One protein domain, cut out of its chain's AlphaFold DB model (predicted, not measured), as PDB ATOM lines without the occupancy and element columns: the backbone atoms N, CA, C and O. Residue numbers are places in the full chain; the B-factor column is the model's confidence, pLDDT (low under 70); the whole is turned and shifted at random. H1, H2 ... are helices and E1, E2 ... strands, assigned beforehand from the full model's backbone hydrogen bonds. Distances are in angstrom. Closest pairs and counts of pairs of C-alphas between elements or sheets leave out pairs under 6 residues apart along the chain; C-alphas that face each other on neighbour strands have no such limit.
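Overview. This is residues 118 to 239 of the 257 residues of the protein "Putative helicase" of Phocaeicola vulgatus (UniProt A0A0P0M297). You are looking at a strongly twisted wall of seven strands in a row, E1 to E7, with one long helix, H1, which starts over one face near the E7 end and runs on until its residues 226 to 239 stick out as a free arm. The 122 printed residues hold seven named strands, then one named helix, class mixed; the sheet's order is E1 E2 E3 E4 E5 E6 E7, antiparallel. The whole is only just compact, close to loose, with a radius of gyration of the C-alphas of 16.4 A and spans of 55 by 39 by 27 A.

Arrangement. Start at edge strand E1, residues 120 to 122, and walk a meander, each strand the antiparallel neighbour and hairpin partner of the one before. E2, residues 126 to 129, has O 128 2.8 A from N 121. E3, residues 151 to 155, has O 154 2.8 A from N 127. E4, residues 163 to 168, has O 163 2.8 A from N 153. E5, residues 174 to 177, has O 177 2.8 A from N 164. E6, residues 182 to 187, has O 184 2.9 A from N 176. Edge strand E7, residues 191 to 197, has O 193 2.8 A from N 185. H1, residues 207 to 239, is on one face, making two layers, helix and sheet, at a height over the sheet of 8.8 A. It runs along the strands, at 0 degrees to E6 on the local plane, over E6 and only just over E5, where 3 of its C-alphas fall. The closest C-alphas of E7 and H1, Ala 196 and Phe 207, are 5.2 A apart. In H1 every O i to N i+4 pair is within hydrogen-bond range.

Along the chain. Find C-alpha 120, where E1 begins, at (158.971, 257.097, 370.387). E6 measures 16.6 A and E7 18.1 A. From C-alpha 207 at (186.005, 259.306, 368.637), H1 runs 47.5 A to C-alpha 239 at (167.874, 246.959, 326.460).

Size, cuts and confidence. The C-alphas farthest apart, of Ser 136 and Arg 239, are 56.0 A apart. The printed part has no cut; its long link, E2 to E3, has 21 residues. Residues 142 to 150 have pLDDT under 70.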
ATOM      1  N   SER A 118     154.250 259.994 371.019       88.12
ATOM      2  CA  SER A 118     154.875 260.601 369.833       88.12
ATOM      3  C   SER A 118     156.391 260.792 369.955       88.12
ATOM      4  O   SER A 118     157.061 260.969 368.943       88.12
ATOM      5  N   SER A 119     156.942 260.726 371.168       88.88
ATOM      6  CA  SER A 119     158.383 260.779 371.422       88.88
ATOM      7  C   SER A 119     159.084 259.435 371.206       88.88
ATOM      8  O   SER A 119     160.276 259.339 371.482       88.88
ATOM      9  N   ILE A 120     158.386 258.396 370.736       92.44
ATOM     10  CA  ILE A 120     158.971 257.097 370.387       92.44
ATOM     11  C   ILE A 120     158.758 256.856 368.894       92.44
ATOM     12  O   ILE A 120     157.624 256.749 368.430       92.44
ATOM     13  N   VAL A 121     159.852 256.758 368.140       92.69
ATOM     14  CA  VAL A 121     159.827 256.666 366.677       92.69
ATOM     15  C   VAL A 121     160.578 255.426 366.213       92.69
ATOM     16  O   VAL A 121     161.722 255.186 366.599       92.69
ATOM     17  N   TRP A 122     159.931 254.642 365.355       94.62
ATOM     18  CA  TRP A 122     160.564 253.530 364.656       94.62
ATOM     19  C   TRP A 122     161.355 254.031 363.452       94.62
ATOM     20  O   TRP A 122     160.800 254.710 362.591       94.62
ATOM     21  N   MET A 123     162.631 253.656 363.379       93.56
ATOM     22  CA  MET A 123     163.564 254.109 362.343       93.56
ATOM     23  C   MET A 123     164.007 252.976 361.401       93.56
ATOM     24  O   MET A 123     164.938 253.132 360.618       93.56
ATOM     25  N   GLY A 124     163.345 251.817 361.459       93.50
ATOM     26  CA  GLY A 124     163.534 250.711 360.515       93.50
ATOM     27  C   GLY A 124     164.434 249.570 360.991       93.50
ATOM     28  O   GLY A 124     164.209 248.447 360.556       93.50
ATOM     29  N   PHE A 125     165.416 249.835 361.856       94.75
ATOM     30  CA  PHE A 125     166.241 248.812 362.534       94.75
ATOM     31  C   PHE A 125     166.603 249.209 363.976       94.75
ATOM     32  O   PHE A 125     167.429 248.584 364.639       94.75
ATOM     33  N   TYR A 126     166.004 250.294 364.460       95.62
ATOM     34  CA  TYR A 126     166.151 250.778 365.821       95.62
ATOM     35  C   TYR A 126     164.946 251.651 366.193       95.62
ATOM     36  O   TYR A 126     164.252 252.200 365.328       95.62
ATOM     37  N   VAL A 127     164.689 251.779 367.491       95.38
ATOM     38  CA  VAL A 127     163.702 252.703 368.060       95.38
ATOM     39  C   VAL A 127     164.434 253.887 368.665       95.38
ATOM     40  O   VAL A 127     165.329 253.709 369.487       95.38
ATOM     41  N   LYS A 128     164.021 255.095 368.284       92.56
ATOM     42  CA  LYS A 128     164.500 256.373 368.814       92.56
ATOM     43  C   LYS A 128     163.501 256.895 369.849       92.56
ATOM     44  O   LYS A 128     162.309 256.977 369.556       92.56
ATOM     45  N   MET A 129     163.976 257.261 371.036       92.12
ATOM     46  CA  MET A 129     163.179 257.846 372.113       92.12
ATOM     47  C   MET A 129     163.730 259.220 372.495       92.12
ATOM     48  O   MET A 129     164.863 259.328 372.961       92.12
ATOM     49  N   TYR A 130     162.902 260.256 372.345       89.25
ATOM     50  CA  TYR A 130     163.223 261.643 372.698       89.25
ATOM     51  C   TYR A 130     163.174 261.848 374.224       89.25
ATOM     52  O   TYR A 130     162.321 262.573 374.737       89.25
ATOM     53  N   ASP A 131     164.053 261.163 374.955       87.75
ATOM     54  CA  ASP A 131     164.255 261.341 376.393       87.75
ATOM     55  C   ASP A 131     165.554 262.110 376.650       87.75
ATOM     56  O   ASP A 131     166.624 261.687 376.215       87.75
ATOM     57  N   GLY A 132     165.465 263.218 377.386       78.81
ATOM     58  CA  GLY A 132     166.598 264.086 377.713       78.81
ATOM     59  C   GLY A 132     167.606 263.490 378.703       78.81
ATOM     60  O   GLY A 132     168.576 264.155 379.056       78.81
ATOM     61  N   ARG A 133     167.420 262.246 379.167       81.19
ATOM     62  CA  ARG A 133     168.358 261.519 380.054       81.19
ATOM     63  C   ARG A 133     169.616 261.017 379.348       81.19
ATOM     64  O   ARG A 133     170.090 259.912 379.619       81.19
ATOM     65  N   VAL A 134     170.161 261.809 378.440       84.94
ATOM     66  CA  VAL A 134     171.379 261.439 377.736       84.94
ATOM     67  C   VAL A 134     172.588 262.052 378.437       84.94
ATOM     68  O   VAL A 134     172.587 263.252 378.716       84.94
ATOM     69  N   PRO A 135     173.612 261.250 378.785       87.88
ATOM     70  CA  PRO A 135     174.779 261.758 379.484       87.88
ATOM     71  C   PRO A 135     175.485 262.864 378.697       87.88
ATOM     72  O   PRO A 135     175.733 262.708 377.505       87.88
ATOM     73  N   SER A 136     175.928 263.921 379.383       87.75
ATOM     74  CA  SER A 136     176.727 265.002 378.778       87.75
ATOM     75  C   SER A 136     178.050 264.521 378.169       87.75
ATOM     76  O   SER A 136     178.598 265.171 377.289       87.75
ATOM     77  N   ARG A 137     178.550 263.357 378.609       89.75
ATOM     78  CA  ARG A 137     179.717 262.668 378.029       89.75
ATOM     79  C   ARG A 137     179.444 261.997 376.677       89.75
ATOM     80  O   ARG A 137     180.374 261.454 376.090       89.75
ATOM     81  N   CYS A 138     178.191 261.947 376.226       89.25
ATOM     82  CA  CYS A 138     177.855 261.446 374.901       89.25
ATOM     83  C   CYS A 138     178.299 262.475 373.864       89.25
ATOM     84  O   CYS A 138     177.661 263.518 373.707       89.25
ATOM     85  N   ARG A 139     179.396 262.180 373.165       89.19
ATOM     86  CA  ARG A 139     179.874 263.014 372.064       89.19
ATOM     87  C   ARG A 139     178.875 262.962 370.914       89.19
ATOM     88  O   ARG A 139     178.169 261.966 370.723       89.19
ATOM     89  N   ARG A 140     178.798 264.061 370.174       85.50
ATOM     90  CA  ARG A 140     177.875 264.251 369.054       85.50
ATOM     91  C   ARG A 140     178.677 264.355 367.771       85.50
ATOM     92  O   ARG A 140     179.751 264.942 367.772       85.50
ATOM     93  N   MET A 141     178.125 263.825 366.689       85.06
ATOM     94  CA  MET A 141     178.652 264.083 365.353       85.06
ATOM     95  C   MET A 141     178.196 265.483 364.909       85.06
ATOM     96  O   MET A 141     177.006 265.790 365.008       85.06
ATOM     97  N   GLU A 142     179.125 266.336 364.466       69.81
ATOM     98  CA  GLU A 142     178.836 267.742 364.114       69.81
ATOM     99  C   GLU A 142     178.017 267.890 362.818       69.81
ATOM    100  O   GLU A 142     177.213 268.813 362.703       69.81
ATOM    101  N   ASP A 143     178.125 266.933 361.890       58.12
ATOM    102  CA  ASP A 143     177.603 267.071 360.527       58.12
ATOM    103  C   ASP A 143     176.555 266.017 360.162       58.12
ATOM    104  O   ASP A 143     176.852 264.938 359.642       58.12
ATOM    105  N   GLY A 144     175.291 266.374 360.362       48.88
ATOM    106  CA  GLY A 144     174.143 265.648 359.834       48.88
ATOM    107  C   GLY A 144     172.877 266.406 360.189       48.88
ATOM    108  O   GLY A 144     172.509 266.457 361.356       48.88
ATOM    109  N   GLY A 145     172.259 267.054 359.198       48.16
ATOM    110  CA  GLY A 145     171.100 267.928 359.383       48.16
ATOM    111  C   GLY A 145     170.044 267.375 360.353       48.16
ATOM    112  O   GLY A 145     169.791 266.175 360.407       48.16
ATOM    113  N   PHE A 146     169.417 268.308 361.075       43.34
ATOM    114  CA  PHE A 146     168.655 268.154 362.321       43.34
ATOM    115  C   PHE A 146     169.509 267.930 363.571       43.34
ATOM    116  O   PHE A 146     169.966 266.827 363.860       43.34
ATOM    117  N   CYS A 147     169.597 269.003 364.368       45.62
ATOM    118  CA  CYS A 147     170.015 269.038 365.763       45.62
ATOM    119  C   CYS A 147     169.312 267.948 366.577       45.62
ATOM    120  O   CYS A 147     168.293 268.188 367.220       45.62
ATOM    121  N   CYS A 148     169.848 266.739 366.563       52.91
ATOM    122  CA  CYS A 148     169.431 265.730 367.506       52.91
ATOM    123  C   CYS A 148     170.344 265.906 368.705       52.91
ATOM    124  O   CYS A 148     171.505 265.498 368.689       52.91
ATOM    125  N   GLU A 149     169.822 266.574 369.735       62.94
ATOM    126  CA  GLU A 149     170.252 266.260 371.094       62.94
ATOM    127  C   GLU A 149     170.347 264.736 371.183       62.94
ATOM    128  O   GLU A 149     169.432 264.070 370.685       62.94
ATOM    129  N   PRO A 150     171.464 264.177 371.671       65.62
ATOM    130  CA  PRO A 150     171.641 262.740 371.661       65.62
ATOM    131  C   PRO A 150     170.472 262.108 372.424       65.62
ATOM    132  O   PRO A 150     169.955 262.681 373.381       65.62
ATOM    133  N   GLN A 151     169.970 260.986 371.909       86.88
ATOM    134  CA  GLN A 151     168.681 260.404 372.312       86.88
ATOM    135  C   GLN A 151     168.834 258.960 372.720       86.88
ATOM    136  O   GLN A 151     169.805 258.313 372.343       86.88
ATOM    137  N   VAL A 152     167.846 258.422 373.424       93.19
ATOM    138  CA  VAL A 152     167.871 257.004 373.754       93.19
ATOM    139  C   VAL A 152     167.468 256.168 372.546       93.19
ATOM    140  O   VAL A 152     166.547 256.504 371.802       93.19
ATOM    141  N   CYS A 153     168.199 255.083 372.338       93.81
ATOM    142  CA  CYS A 153     168.095 254.198 371.198       93.81
ATOM    143  C   CYS A 153     168.018 252.742 371.668       93.81
ATOM    144  O   CYS A 153     168.778 252.322 372.540       93.81
ATOM    145  N   LEU A 154     167.115 251.963 371.077       96.19
ATOM    146  CA  LEU A 154     167.082 250.504 371.201       96.19
ATOM    147  C   LEU A 154     167.331 249.899 369.831       96.19
ATOM    148  O   LEU A 154     166.686 250.309 368.867       96.19
ATOM    149  N   LEU A 155     168.247 248.940 369.748       96.81
ATOM    150  CA  LEU A 155     168.662 248.333 368.489       96.81
ATOM    151  C   LEU A 155     167.909 247.028 368.239       96.81
ATOM    152  O   LEU A 155     167.641 246.254 369.157       96.81
ATOM    153  N   GLU A 156     167.572 246.776 366.980       95.44
ATOM    154  CA  GLU A 156     166.988 245.505 366.568       95.44
ATOM    155  C   GLU A 156     168.000 244.369 366.755       95.44
ATOM    156  O   GLU A 156     169.164 244.487 366.372       95.44
ATOM    157  N   GLY A 157     167.551 243.264 367.357       92.94
ATOM    158  CA  GLY A 157     168.396 242.103 367.651       92.94
ATOM    159  C   GLY A 157     169.354 242.283 368.836       92.94
ATOM    160  O   GLY A 157     170.141 241.381 369.108       92.94
ATOM    161  N   ASP A 158     169.293 243.412 369.547       94.88
ATOM    162  CA  ASP A 158     170.112 243.667 370.730       94.88
ATOM    163  C   ASP A 158     169.274 243.626 372.009       94.88
ATOM    164  O   ASP A 158     168.578 244.578 372.366       94.88
ATOM    165  N   GLU A 159     169.338 242.500 372.713       92.94
ATOM    166  CA  GLU A 159     168.596 242.294 373.958       92.94
ATOM    167  C   GLU A 159     169.368 242.770 375.200       92.94
ATOM    168  O   GLU A 159     168.861 242.659 376.314       92.94
ATOM    169  N   GLU A 160     170.578 243.320 375.053       94.75
ATOM    170  CA  GLU A 160     171.438 243.629 376.198       94.75
ATOM    171  C   GLU A 160     171.043 244.917 376.915       94.75
ATOM    172  O   GLU A 160     170.836 244.908 378.129       94.75
ATOM    173  N   ARG A 161     170.954 246.040 376.193       95.62
ATOM    174  CA  ARG A 161     170.795 247.371 376.801       95.62
ATOM    175  C   ARG A 161     170.247 248.412 375.829       95.62
ATOM    176  O   ARG A 161     170.211 248.199 374.620       95.62
ATOM    177  N   ALA A 162     169.847 249.557 376.375       95.94
ATOM    178  CA  ALA A 162     169.626 250.768 375.591       95.94
ATOM    179  C   ALA A 162     170.944 251.526 375.366       95.94
ATOM    180  O   ALA A 162     171.899 251.385 376.131       95.94
ATOM    181  N   TYR A 163     170.968 252.350 374.324       95.69
ATOM    182  CA  TYR A 163     172.120 253.138 373.901       95.69
ATOM    183  C   TYR A 163     171.763 254.616 373.756       95.69
ATOM    184  O   TYR A 163     170.591 254.990 373.728       95.69
ATOM    185  N   TYR A 164     172.779 255.456 373.604       94.19
ATOM    186  CA  TYR A 164     172.657 256.883 373.350       94.19
ATOM    187  C   TYR A 164     173.106 257.201 371.926       94.19
ATOM    188  O   TYR A 164     174.239 256.928 371.545       94.19
ATOM    189  N   LEU A 165     172.215 257.754 371.115       92.38
ATOM    190  CA  LEU A 165     172.475 258.070 369.718       92.38
ATOM    191  C   LEU A 165     173.432 259.261 369.596       92.38
ATOM    192  O   LEU A 165     173.093 260.360 370.025       92.38
ATOM    193  N   SER A 166     174.587 259.036 368.973       91.19
ATOM    194  CA  SER A 166     175.620 260.050 368.732       91.19
ATOM    195  C   SER A 166     175.446 260.757 367.380       91.19
ATOM    196  O   SER A 166     175.668 261.967 367.290       91.19
ATOM    197  N   GLY A 167     174.986 260.035 366.349       89.50
ATOM    198  CA  GLY A 167     174.661 260.613 365.041       89.50
ATOM    199  C   GLY A 167     174.372 259.588 363.940       89.50
ATOM    200  O   GLY A 167     174.371 258.376 364.178       89.50
ATOM    201  N   TRP A 168     174.107 260.102 362.736       90.75
ATOM    202  CA  TRP A 168     173.855 259.333 361.511       90.75
ATOM    203  C   TRP A 168     174.988 259.494 360.511       90.75
ATOM    204  O   TRP A 168     175.598 260.556 360.411       90.75
ATOM    205  N   LEU A 169     175.197 258.450 359.719       91.75
ATOM    206  CA  LEU A 169     176.097 258.447 358.578       91.75
ATOM    207  C   LEU A 169     175.308 258.564 357.256       91.75
ATOM    208  O   LEU A 169     174.119 258.229 357.211       91.75
ATOM    209  N   PRO A 170     175.952 259.014 356.163       90.06
ATOM    210  CA  PRO A 170     175.326 259.176 354.843       90.06
ATOM    211  C   PRO A 170     174.655 257.913 354.282       90.06
ATOM    212  O   PRO A 170     173.665 258.001 353.558       90.06
ATOM    213  N   ASP A 171     175.150 256.729 354.646       90.56
ATOM    214  CA  ASP A 171     174.590 255.437 354.236       90.56
ATOM    215  C   ASP A 171     173.404 254.965 355.108       90.56
ATOM    216  O   ASP A 171     172.937 253.837 354.940       90.56
ATOM    217  N   GLN A 172     172.886 255.839 355.986       90.81
ATOM    218  CA  GLN A 172     171.803 255.617 356.960       90.81
ATOM    219  C   GLN A 172     172.175 254.726 358.153       90.81
ATOM    220  O   GLN A 172     171.315 254.414 358.982       90.81
ATOM    221  N   SER A 173     173.443 254.332 358.276       94.12
ATOM    222  CA  SER A 173     173.946 253.711 359.499       94.12
ATOM    223  C   SER A 173     174.080 254.741 360.629       94.12
ATOM    224  O   SER A 173     174.018 255.954 360.404       94.12
ATOM    225  N   ILE A 174     174.200 254.269 361.871       94.50
ATOM    226  CA  ILE A 174     174.242 255.134 363.060       94.50
ATOM    227  C   ILE A 174     175.453 254.844 363.934       94.50
ATOM    228  O   ILE A 174     175.981 253.730 363.942       94.50
ATOM    229  N   VAL A 175     175.845 255.845 364.718       94.69
ATOM    230  CA  VAL A 175     176.802 255.693 365.815       94.69
ATOM    231  C   VAL A 175     176.065 255.862 367.135       94.69
ATOM    232  O   VAL A 175     175.340 256.840 367.339       94.69
ATOM    233  N   VAL A 176     176.238 254.906 368.044       94.94
ATOM    234  CA  VAL A 176     175.609 254.909 369.369       94.94
ATOM    235  C   VAL A 176     176.641 254.688 370.469       94.94
ATOM    236  O   VAL A 176     177.642 254.018 370.249       94.94
ATOM    237  N   MET A 177     176.394 255.224 371.657       95.62
ATOM    238  CA  MET A 177     177.232 255.091 372.844       95.62
ATOM    239  C   MET A 177     176.513 254.248 373.902       95.62
ATOM    240  O   MET A 177     175.315 254.422 374.116       95.62
ATOM    241  N   ASP A 178     177.217 253.352 374.587       95.12
ATOM    242  CA  ASP A 178     176.682 252.668 375.770       95.12
ATOM    243  C   ASP A 178     176.860 253.494 377.063       95.12
ATOM    244  O   ASP A 178     177.406 254.599 377.071       95.12
ATOM    245  N   GLU A 179     176.394 252.960 378.195       91.88
ATOM    246  CA  GLU A 179     176.562 253.611 379.501       91.88
ATOM    247  C   GLU A 179     178.033 253.762 379.926       91.88
ATOM    248  O   GLU A 179     178.374 254.719 380.627       91.88
ATOM    249  N   GLU A 180     178.915 252.870 379.474       92.94
ATOM    250  CA  GLU A 180     180.349 252.865 379.790       92.94
ATOM    251  C   GLU A 180     181.131 253.895 378.950       92.94
ATOM    252  O   GLU A 180     182.280 254.212 379.256       92.94
ATOM    253  N   GLY A 181     180.497 254.490 377.935       93.62
ATOM    254  CA  GLY A 181     181.125 255.455 377.039       93.62
ATOM    255  C   GLY A 181     181.869 254.814 375.871       93.62
ATOM    256  O   GLY A 181     182.767 255.448 375.318       93.62
ATOM    257  N   ARG A 182     181.527 253.572 375.513       95.06
ATOM    258  CA  ARG A 182     181.985 252.900 374.294       95.06
ATOM    259  C   ARG A 182     181.026 253.201 373.155       95.06
ATOM    260  O   ARG A 182     179.811 253.114 373.323       95.06
ATOM    261  N   TYR A 183     181.583 253.527 372.000       95.88
ATOM    262  CA  TYR A 183     180.853 253.830 370.784       95.88
ATOM    263  C   TYR A 183     180.826 252.627 369.856       95.88
ATOM    264  O   TYR A 183     181.804 251.886 369.719       95.88
ATOM    265  N   TYR A 184     179.692 252.475 369.190       97.00
ATOM    266  CA  TYR A 184     179.418 251.404 368.259       97.00
ATOM    267  C   TYR A 184     178.843 251.963 366.966       97.00
ATOM    268  O   TYR A 184     177.941 252.799 366.989       97.00
ATOM    269  N   HIS A 185     179.335 251.453 365.846       96.50
ATOM    270  CA  HIS A 185     178.722 251.612 364.538       96.50
ATOM    271  C   HIS A 185     177.676 250.521 364.331       96.50
ATOM    272  O   HIS A 185     177.924 249.350 364.626       96.50
ATOM    273  N   VAL A 186     176.494 250.908 363.858       96.50
ATOM    274  CA  VAL A 186     175.372 249.993 363.655       96.50
ATOM    275  C   VAL A 186     174.813 250.178 362.258       96.50
ATOM    276  O   VAL A 186     174.351 251.261 361.893       96.50
ATOM    277  N   GLU A 187     174.807 249.085 361.505       94.19
ATOM    278  CA  GLU A 187     174.229 249.015 360.170       94.19
ATOM    279  C   GLU A 187     173.068 248.020 360.162       94.19
ATOM    280  O   GLU A 187     173.109 246.966 360.811       94.19
ATOM    281  N   LYS A 188     172.032 248.324 359.377       93.12
ATOM    282  CA  LYS A 188     170.893 247.422 359.210       93.12
ATOM    283  C   LYS A 188     171.380 246.045 358.743       93.12
ATOM    284  O   LYS A 188     172.043 245.927 357.714       93.12
ATOM    285  N   GLY A 189     171.041 245.007 359.505       90.44
ATOM    286  CA  GLY A 189     171.376 243.615 359.193       90.44
ATOM    287  C   GLY A 189     172.804 243.166 359.535       90.44
ATOM    288  O   GLY A 189     173.098 241.995 359.329       90.44
ATOM    289  N   HIS A 190     173.670 244.033 360.074       90.00
ATOM    290  CA  HIS A 190     175.077 243.687 360.363       90.00
ATOM    291  C   HIS A 190     175.444 243.758 361.856       90.00
ATOM    292  O   HIS A 190     176.610 243.609 362.218       90.00
ATOM    293  N   GLY A 191     174.453 243.962 362.728       89.69
ATOM    294  CA  GLY A 191     174.663 244.108 364.167       89.69
ATOM    295  C   GLY A 191     175.427 245.385 364.532       89.69
ATOM    296  O   GLY A 191     175.574 246.304 363.723       89.69
ATOM    297  N   LYS A 192     175.899 245.445 365.781       94.44
ATOM    298  CA  LYS A 192     176.733 246.542 366.290       94.44
ATOM    299  C   LYS A 192     178.216 246.161 366.258       94.44
ATOM    300  O   LYS A 192     178.578 245.043 366.623       94.44
ATOM    301  N   ARG A 193     179.083 247.101 365.889       95.75
ATOM    302  CA  ARG A 193     180.546 246.956 365.880       95.75
ATOM    303  C   ARG A 193     181.176 248.047 366.733       95.75
ATOM    304  O   ARG A 193     180.834 249.207 366.564       95.75
ATOM    305  N   TYR A 194     182.082 247.687 367.637       95.56
ATOM    306  CA  TYR A 194     182.830 248.661 368.438       95.56
ATOM    307  C   TYR A 194     183.720 249.543 367.550       95.56
ATOM    308  O   TYR A 194     184.317 249.027 366.604       95.56
ATOM    309  N   VAL A 195     183.795 250.845 367.849       94.75
ATOM    310  CA  VAL A 195     184.571 251.807 367.042       94.75
ATOM    311  C   VAL A 195     185.425 252.788 367.839       94.75
ATOM    312  O   VAL A 195     186.485 253.155 367.356       94.75
ATOM    313  N   ALA A 196     184.993 253.226 369.020       95.00
ATOM    314  CA  ALA A 196     185.725 254.220 369.809       95.00
ATOM    315  C   ALA A 196     185.321 254.155 371.283       95.00
ATOM    316  O   ALA A 196     184.307 253.543 371.631       95.00
ATOM    317  N   CYS A 197     186.042 254.851 372.159       94.38
ATOM    318  CA  CYS A 197     185.590 255.064 373.532       94.38
ATOM    319  C   CYS A 197     185.938 256.459 374.057       94.38
ATOM    320  O   CYS A 197     186.827 257.144 373.565       94.38
ATOM    321  N   ASN A 198     185.226 256.901 375.096       91.12
ATOM    322  CA  ASN A 198     185.465 258.205 375.721       91.12
ATOM    323  C   ASN A 198     186.835 258.319 376.412       91.12
ATOM    324  O   ASN A 198     187.278 259.437 376.679       91.12
ATOM    325  N   ARG A 199     187.472 257.190 376.747       88.50
ATOM    326  CA  ARG A 199     188.789 257.111 377.395       88.50
ATOM    327  C   ARG A 199     189.705 256.189 376.578       88.50
ATOM    328  O   ARG A 199     189.966 255.074 377.030       88.50
ATOM    329  N   PRO A 200     190.129 256.628 375.381       83.50
ATOM    330  CA  PRO A 200     190.916 255.801 374.477       83.50
ATOM    331  C   PRO A 200     192.265 255.445 375.096       83.50
ATOM    332  O   PRO A 200     192.914 256.296 375.711       83.50
ATOM    333  N   SER A 201     192.681 254.187 374.939       80.56
ATOM    334  CA  SER A 201     194.044 253.765 375.301       80.56
ATOM    335  C   SER A 201     195.018 253.933 374.131       80.56
ATOM    336  O   SER A 201     196.225 254.032 374.344       80.56
ATOM    337  N   ASP A 202     194.489 254.000 372.909       80.50
ATOM    338  CA  ASP A 202     195.211 254.225 371.657       80.50
ATOM    339  C   ASP A 202     194.503 255.293 370.805       80.50
ATOM    340  O   ASP A 202     193.295 255.487 370.919       80.50
ATOM    341  N   ARG A 203     195.240 255.974 369.919       75.88
ATOM    342  CA  ARG A 203     194.688 257.003 369.019       75.88
ATOM    343  C   ARG A 203     193.598 256.460 368.099       75.88
ATOM    344  O   ARG A 203     192.646 257.171 367.820       75.88
ATOM    345  N   SER A 204     193.697 255.190 367.704       75.69
ATOM    346  CA  SER A 204     192.687 254.528 366.871       75.69
ATOM    347  C   SER A 204     191.309 254.408 367.537       75.69
ATOM    348  O   SER A 204     190.313 254.227 366.842       75.69
ATOM    349  N   GLU A 205     191.236 254.534 368.867       85.81
ATOM    350  CA  GLU A 205     189.986 254.538 369.629       85.81
ATOM    351  C   GLU A 205     189.442 255.951 369.882       85.81
ATOM    352  O   GLU A 205     188.433 256.101 370.584       85.81
ATOM    353  N   ASP A 206     190.105 256.988 369.354       90.69
ATOM    354  CA  ASP A 206     189.597 258.348 369.429       90.69
ATOM    355  C   ASP A 206     188.310 258.491 368.611       90.69
ATOM    356  O   ASP A 206     188.179 258.015 367.481       90.69
ATOM    357  N   PHE A 207     187.331 259.156 369.217       90.62
ATOM    358  CA  PHE A 207     186.005 259.306 368.637       90.62
ATOM    359  C   PHE A 207     186.031 260.091 367.323       90.62
ATOM    360  O   PHE A 207     185.353 259.687 366.379       90.62
ATOM    361  N   ASP A 208     186.800 261.178 367.240       89.94
ATOM    362  CA  ASP A 208     186.776 262.059 366.074       89.94
ATOM    363  C   ASP A 208     187.468 261.387 364.879       89.94
ATOM    364  O   ASP A 208     186.948 261.414 363.759       89.94
ATOM    365  N   GLU A 209     188.582 260.686 365.121       90.38
ATOM    366  CA  GLU A 209     189.262 259.884 364.096       90.38
ATOM    367  C   GLU A 209     188.380 258.726 363.593       90.38
ATOM    368  O   GLU A 209     188.223 258.542 362.378       90.38
ATOM    369  N   ALA A 210     187.753 257.975 364.506       92.31
ATOM    370  CA  ALA A 210     186.880 256.858 364.155       92.31
ATOM    371  C   ALA A 210     185.651 257.320 363.358       92.31
ATOM    372  O   ALA A 210     185.310 256.729 362.328       92.31
ATOM    373  N   VAL A 211     185.001 258.405 363.788       91.19
ATOM    374  CA  VAL A 211     183.847 258.990 363.091       91.19
ATOM    375  C   VAL A 211     184.238 259.506 361.708       91.19
ATOM    376  O   VAL A 211     183.513 259.258 360.740       91.19
ATOM    377  N   ALA A 212     185.390 260.169 361.575       91.31
ATOM    378  CA  ALA A 212     185.876 260.652 360.284       91.31
ATOM    379  C   ALA A 212     186.126 259.501 359.297       91.31
ATOM    380  O   ALA A 212     185.763 259.608 358.121       91.31
ATOM    381  N   LEU A 213     186.700 258.387 359.763       92.88
ATOM    382  CA  LEU A 213     186.905 257.192 358.945       92.88
ATOM    383  C   LEU A 213     185.573 256.565 358.512       92.88
ATOM    384  O   LEU A 213     185.386 256.289 357.327       92.88
ATOM    385  N   LEU A 214     184.640 256.375 359.451       93.69
ATOM    386  CA  LEU A 214     183.314 255.819 359.160       93.69
ATOM    387  C   LEU A 214     182.556 256.666 358.139       93.69
ATOM    388  O   LEU A 214     181.913 256.120 357.247       93.69
ATOM    389  N   ARG A 215     182.661 257.995 358.233       92.56
ATOM    390  CA  ARG A 215     182.019 258.910 357.287       92.56
ATOM    391  C   ARG A 215     182.568 258.747 355.877       92.56
ATOM    392  O   ARG A 215     181.777 258.566 354.960       92.56
ATOM    393  N   ARG A 216     183.897 258.698 355.713       93.44
ATOM    394  CA  ARG A 216     184.523 258.434 354.403       93.44
ATOM    395  C   ARG A 216     184.071 257.095 353.821       93.44
ATOM    396  O   ARG A 216     183.689 257.035 352.659       93.44
ATOM    397  N   GLN A 217     184.050 256.041 354.637       94.19
ATOM    398  CA  GLN A 217     183.583 254.722 354.200       94.19
ATOM    399  C   GLN A 217     182.100 254.737 353.802       94.19
ATOM    400  O   GLN A 217     181.723 254.114 352.810       94.19
ATOM    401  N   ALA A 218     181.253 255.438 354.555       93.19
ATOM    402  CA  ALA A 218     179.838 255.585 354.236       93.19
ATOM    403  C   ALA A 218     179.632 256.374 352.931       93.19
ATOM    404  O   ALA A 218     178.854 255.938 352.084       93.19
ATOM    405  N   ASP A 219     180.370 257.468 352.727       93.94
ATOM    406  CA  ASP A 219     180.345 258.254 351.488       93.94
ATOM    407  C   ASP A 219     180.754 257.403 350.276       93.94
ATOM    408  O   ASP A 219     180.039 257.367 349.275       93.94
ATOM    409  N   GLU A 220     181.840 256.632 350.382       95.12
ATOM    410  CA  GLU A 220     182.289 255.714 349.326       95.12
ATOM    411  C   GLU A 220     181.228 254.656 348.984       95.12
ATOM    412  O   GLU A 220     181.005 254.344 347.809       95.12
ATOM    413  N   ARG A 221     180.532 254.106 349.990       93.62
ATOM    414  CA  ARG A 221     179.440 253.140 349.778       93.62
ATOM    415  C   ARG A 221     178.238 253.779 349.094       93.62
ATOM    416  O   ARG A 221     177.642 253.146 348.220       93.62
ATOM    417  N   VAL A 222     177.870 254.998 349.489       93.62
ATOM    418  CA  VAL A 222     176.782 255.754 348.853       93.62
ATOM    419  C   VAL A 222     177.142 256.050 347.402       93.62
ATOM    420  O   VAL A 222     176.343 255.782 346.506       93.62
ATOM    421  N   GLU A 223     178.362 256.517 347.143       94.75
ATOM    422  CA  GLU A 223     178.814 256.837 345.794       94.75
ATOM    423  C   GLU A 223     178.876 255.589 344.903       94.75
ATOM    424  O   GLU A 223     178.414 255.609 343.759       94.75
ATOM    425  N   LYS A 224     179.371 254.465 345.436       94.44
ATOM    426  CA  LYS A 224     179.363 253.173 344.741       94.44
ATOM    427  C   LYS A 224     177.941 252.740 344.377       94.44
ATOM    428  O   LYS A 224     177.707 252.379 343.225       94.44
ATOM    429  N   ARG A 225     176.993 252.836 345.315       93.50
ATOM    430  CA  ARG A 225     175.580 252.492 345.081       93.50
ATOM    431  C   ARG A 225     174.965 253.354 343.979       93.50
ATOM    432  O   ARG A 225     174.363 252.817 343.057       93.50
ATOM    433  N   LEU A 226     175.181 254.669 344.024       94.38
ATOM    434  CA  LEU A 226     174.681 255.595 343.001       94.38
ATOM    435  C   LEU A 226     175.268 255.297 341.613       94.38
ATOM    436  O   LEU A 226     174.558 255.356 340.607       94.38
ATOM    437  N   ARG A 227     176.559 254.948 341.538       95.50
ATOM    438  CA  ARG A 227     177.201 254.527 340.282       95.50
ATOM    439  C   ARG A 227     176.594 253.227 339.750       95.50
ATOM    440  O   ARG A 227     176.310 253.143 338.558       95.50
ATOM    441  N   GLU A 228     176.368 252.235 340.609       94.81
ATOM    442  CA  GLU A 228     175.743 250.958 340.236       94.81
ATOM    443  C   GLU A 228     174.303 251.147 339.738       94.81
ATOM    444  O   GLU A 228     173.960 250.636 338.670       94.81
ATOM    445  N   GLU A 229     173.495 251.949 340.436       94.56
ATOM    446  CA  GLU A 229     172.126 252.298 340.030       94.56
ATOM    447  C   GLU A 229     172.102 253.004 338.669       94.56
ATOM    448  O   GLU A 229     171.287 252.669 337.802       94.56
ATOM    449  N   LYS A 230     173.035 253.936 338.433       95.19
ATOM    450  CA  LYS A 230     173.174 254.618 337.140       95.19
ATOM    451  C   LYS A 230     173.537 253.638 336.021       95.19
ATOM    452  O   LYS A 230     172.895 253.653 334.970       95.19
ATOM    453  N   CYS A 231     174.511 252.758 336.249       94.12
ATOM    454  CA  CYS A 231     174.899 251.723 335.288       94.12
ATOM    455  C   CYS A 231     173.745 250.752 334.988       94.12
ATOM    456  O   CYS A 231     173.540 250.357 333.836       94.12
ATOM    457  N   GLU A 232     172.969 250.362 336.002       95.12
ATOM    458  CA  GLU A 232     171.806 249.494 335.822       95.12
ATOM    459  C   GLU A 232     170.703 250.199 335.023       95.12
ATOM    460  O   GLU A 232     170.128 249.609 334.102       95.12
ATOM    461  N   TYR A 233     170.438 251.471 335.327       94.25
ATOM    462  CA  TYR A 233     169.488 252.297 334.590       94.25
ATOM    463  C   TYR A 233     169.889 252.438 333.116       94.25
ATOM    464  O   TYR A 233     169.066 252.220 332.223       94.25
ATOM    465  N   GLU A 234     171.164 252.711 332.836       93.88
ATOM    466  CA  GLU A 234     171.688 252.791 331.471       93.88
ATOM    467  C   GLU A 234     171.590 251.445 330.738       93.88
ATOM    468  O   GLU A 234     171.136 251.409 329.591       93.88
ATOM    469  N   ARG A 235     171.899 250.318 331.400       92.75
ATOM    470  CA  ARG A 235     171.694 248.972 330.830       92.75
ATOM    471  C   ARG A 235     170.225 248.693 330.524       92.75
ATOM    472  O   ARG A 235     169.925 248.143 329.464       92.75
ATOM    473  N   LYS A 236     169.298 249.051 331.421       92.69
ATOM    474  CA  LYS A 236     167.850 248.911 331.185       92.69
ATOM    475  C   LYS A 236     167.414 249.765 329.994       92.69
ATOM    476  O   LYS A 236     166.733 249.253 329.108       92.69
ATOM    477  N   ARG A 237     167.879 251.014 329.912       91.12
ATOM    478  CA  ARG A 237     167.608 251.919 328.787       91.12
ATOM    479  C   ARG A 237     168.126 251.360 327.459       91.12
ATOM    480  O   ARG A 237     167.380 251.338 326.486       91.12
ATOM    481  N   GLN A 238     169.358 250.851 327.414       90.19
ATOM    482  CA  GLN A 238     169.929 250.229 326.210       90.19
ATOM    483  C   GLN A 238     169.172 248.959 325.790       90.19
ATOM    484  O   GLN A 238     168.956 248.739 324.599       90.19
ATOM    485  N   ARG A 239     168.718 248.136 326.745       88.75
ATOM    486  CA  ARG A 239     167.874 246.959 326.460       88.75
ATOM    487  C   ARG A 239     166.528 247.335 325.844       88.75
ATOM    488  O   ARG A 239     166.054 246.620 324.970       88.75
TER     489      ARG A 239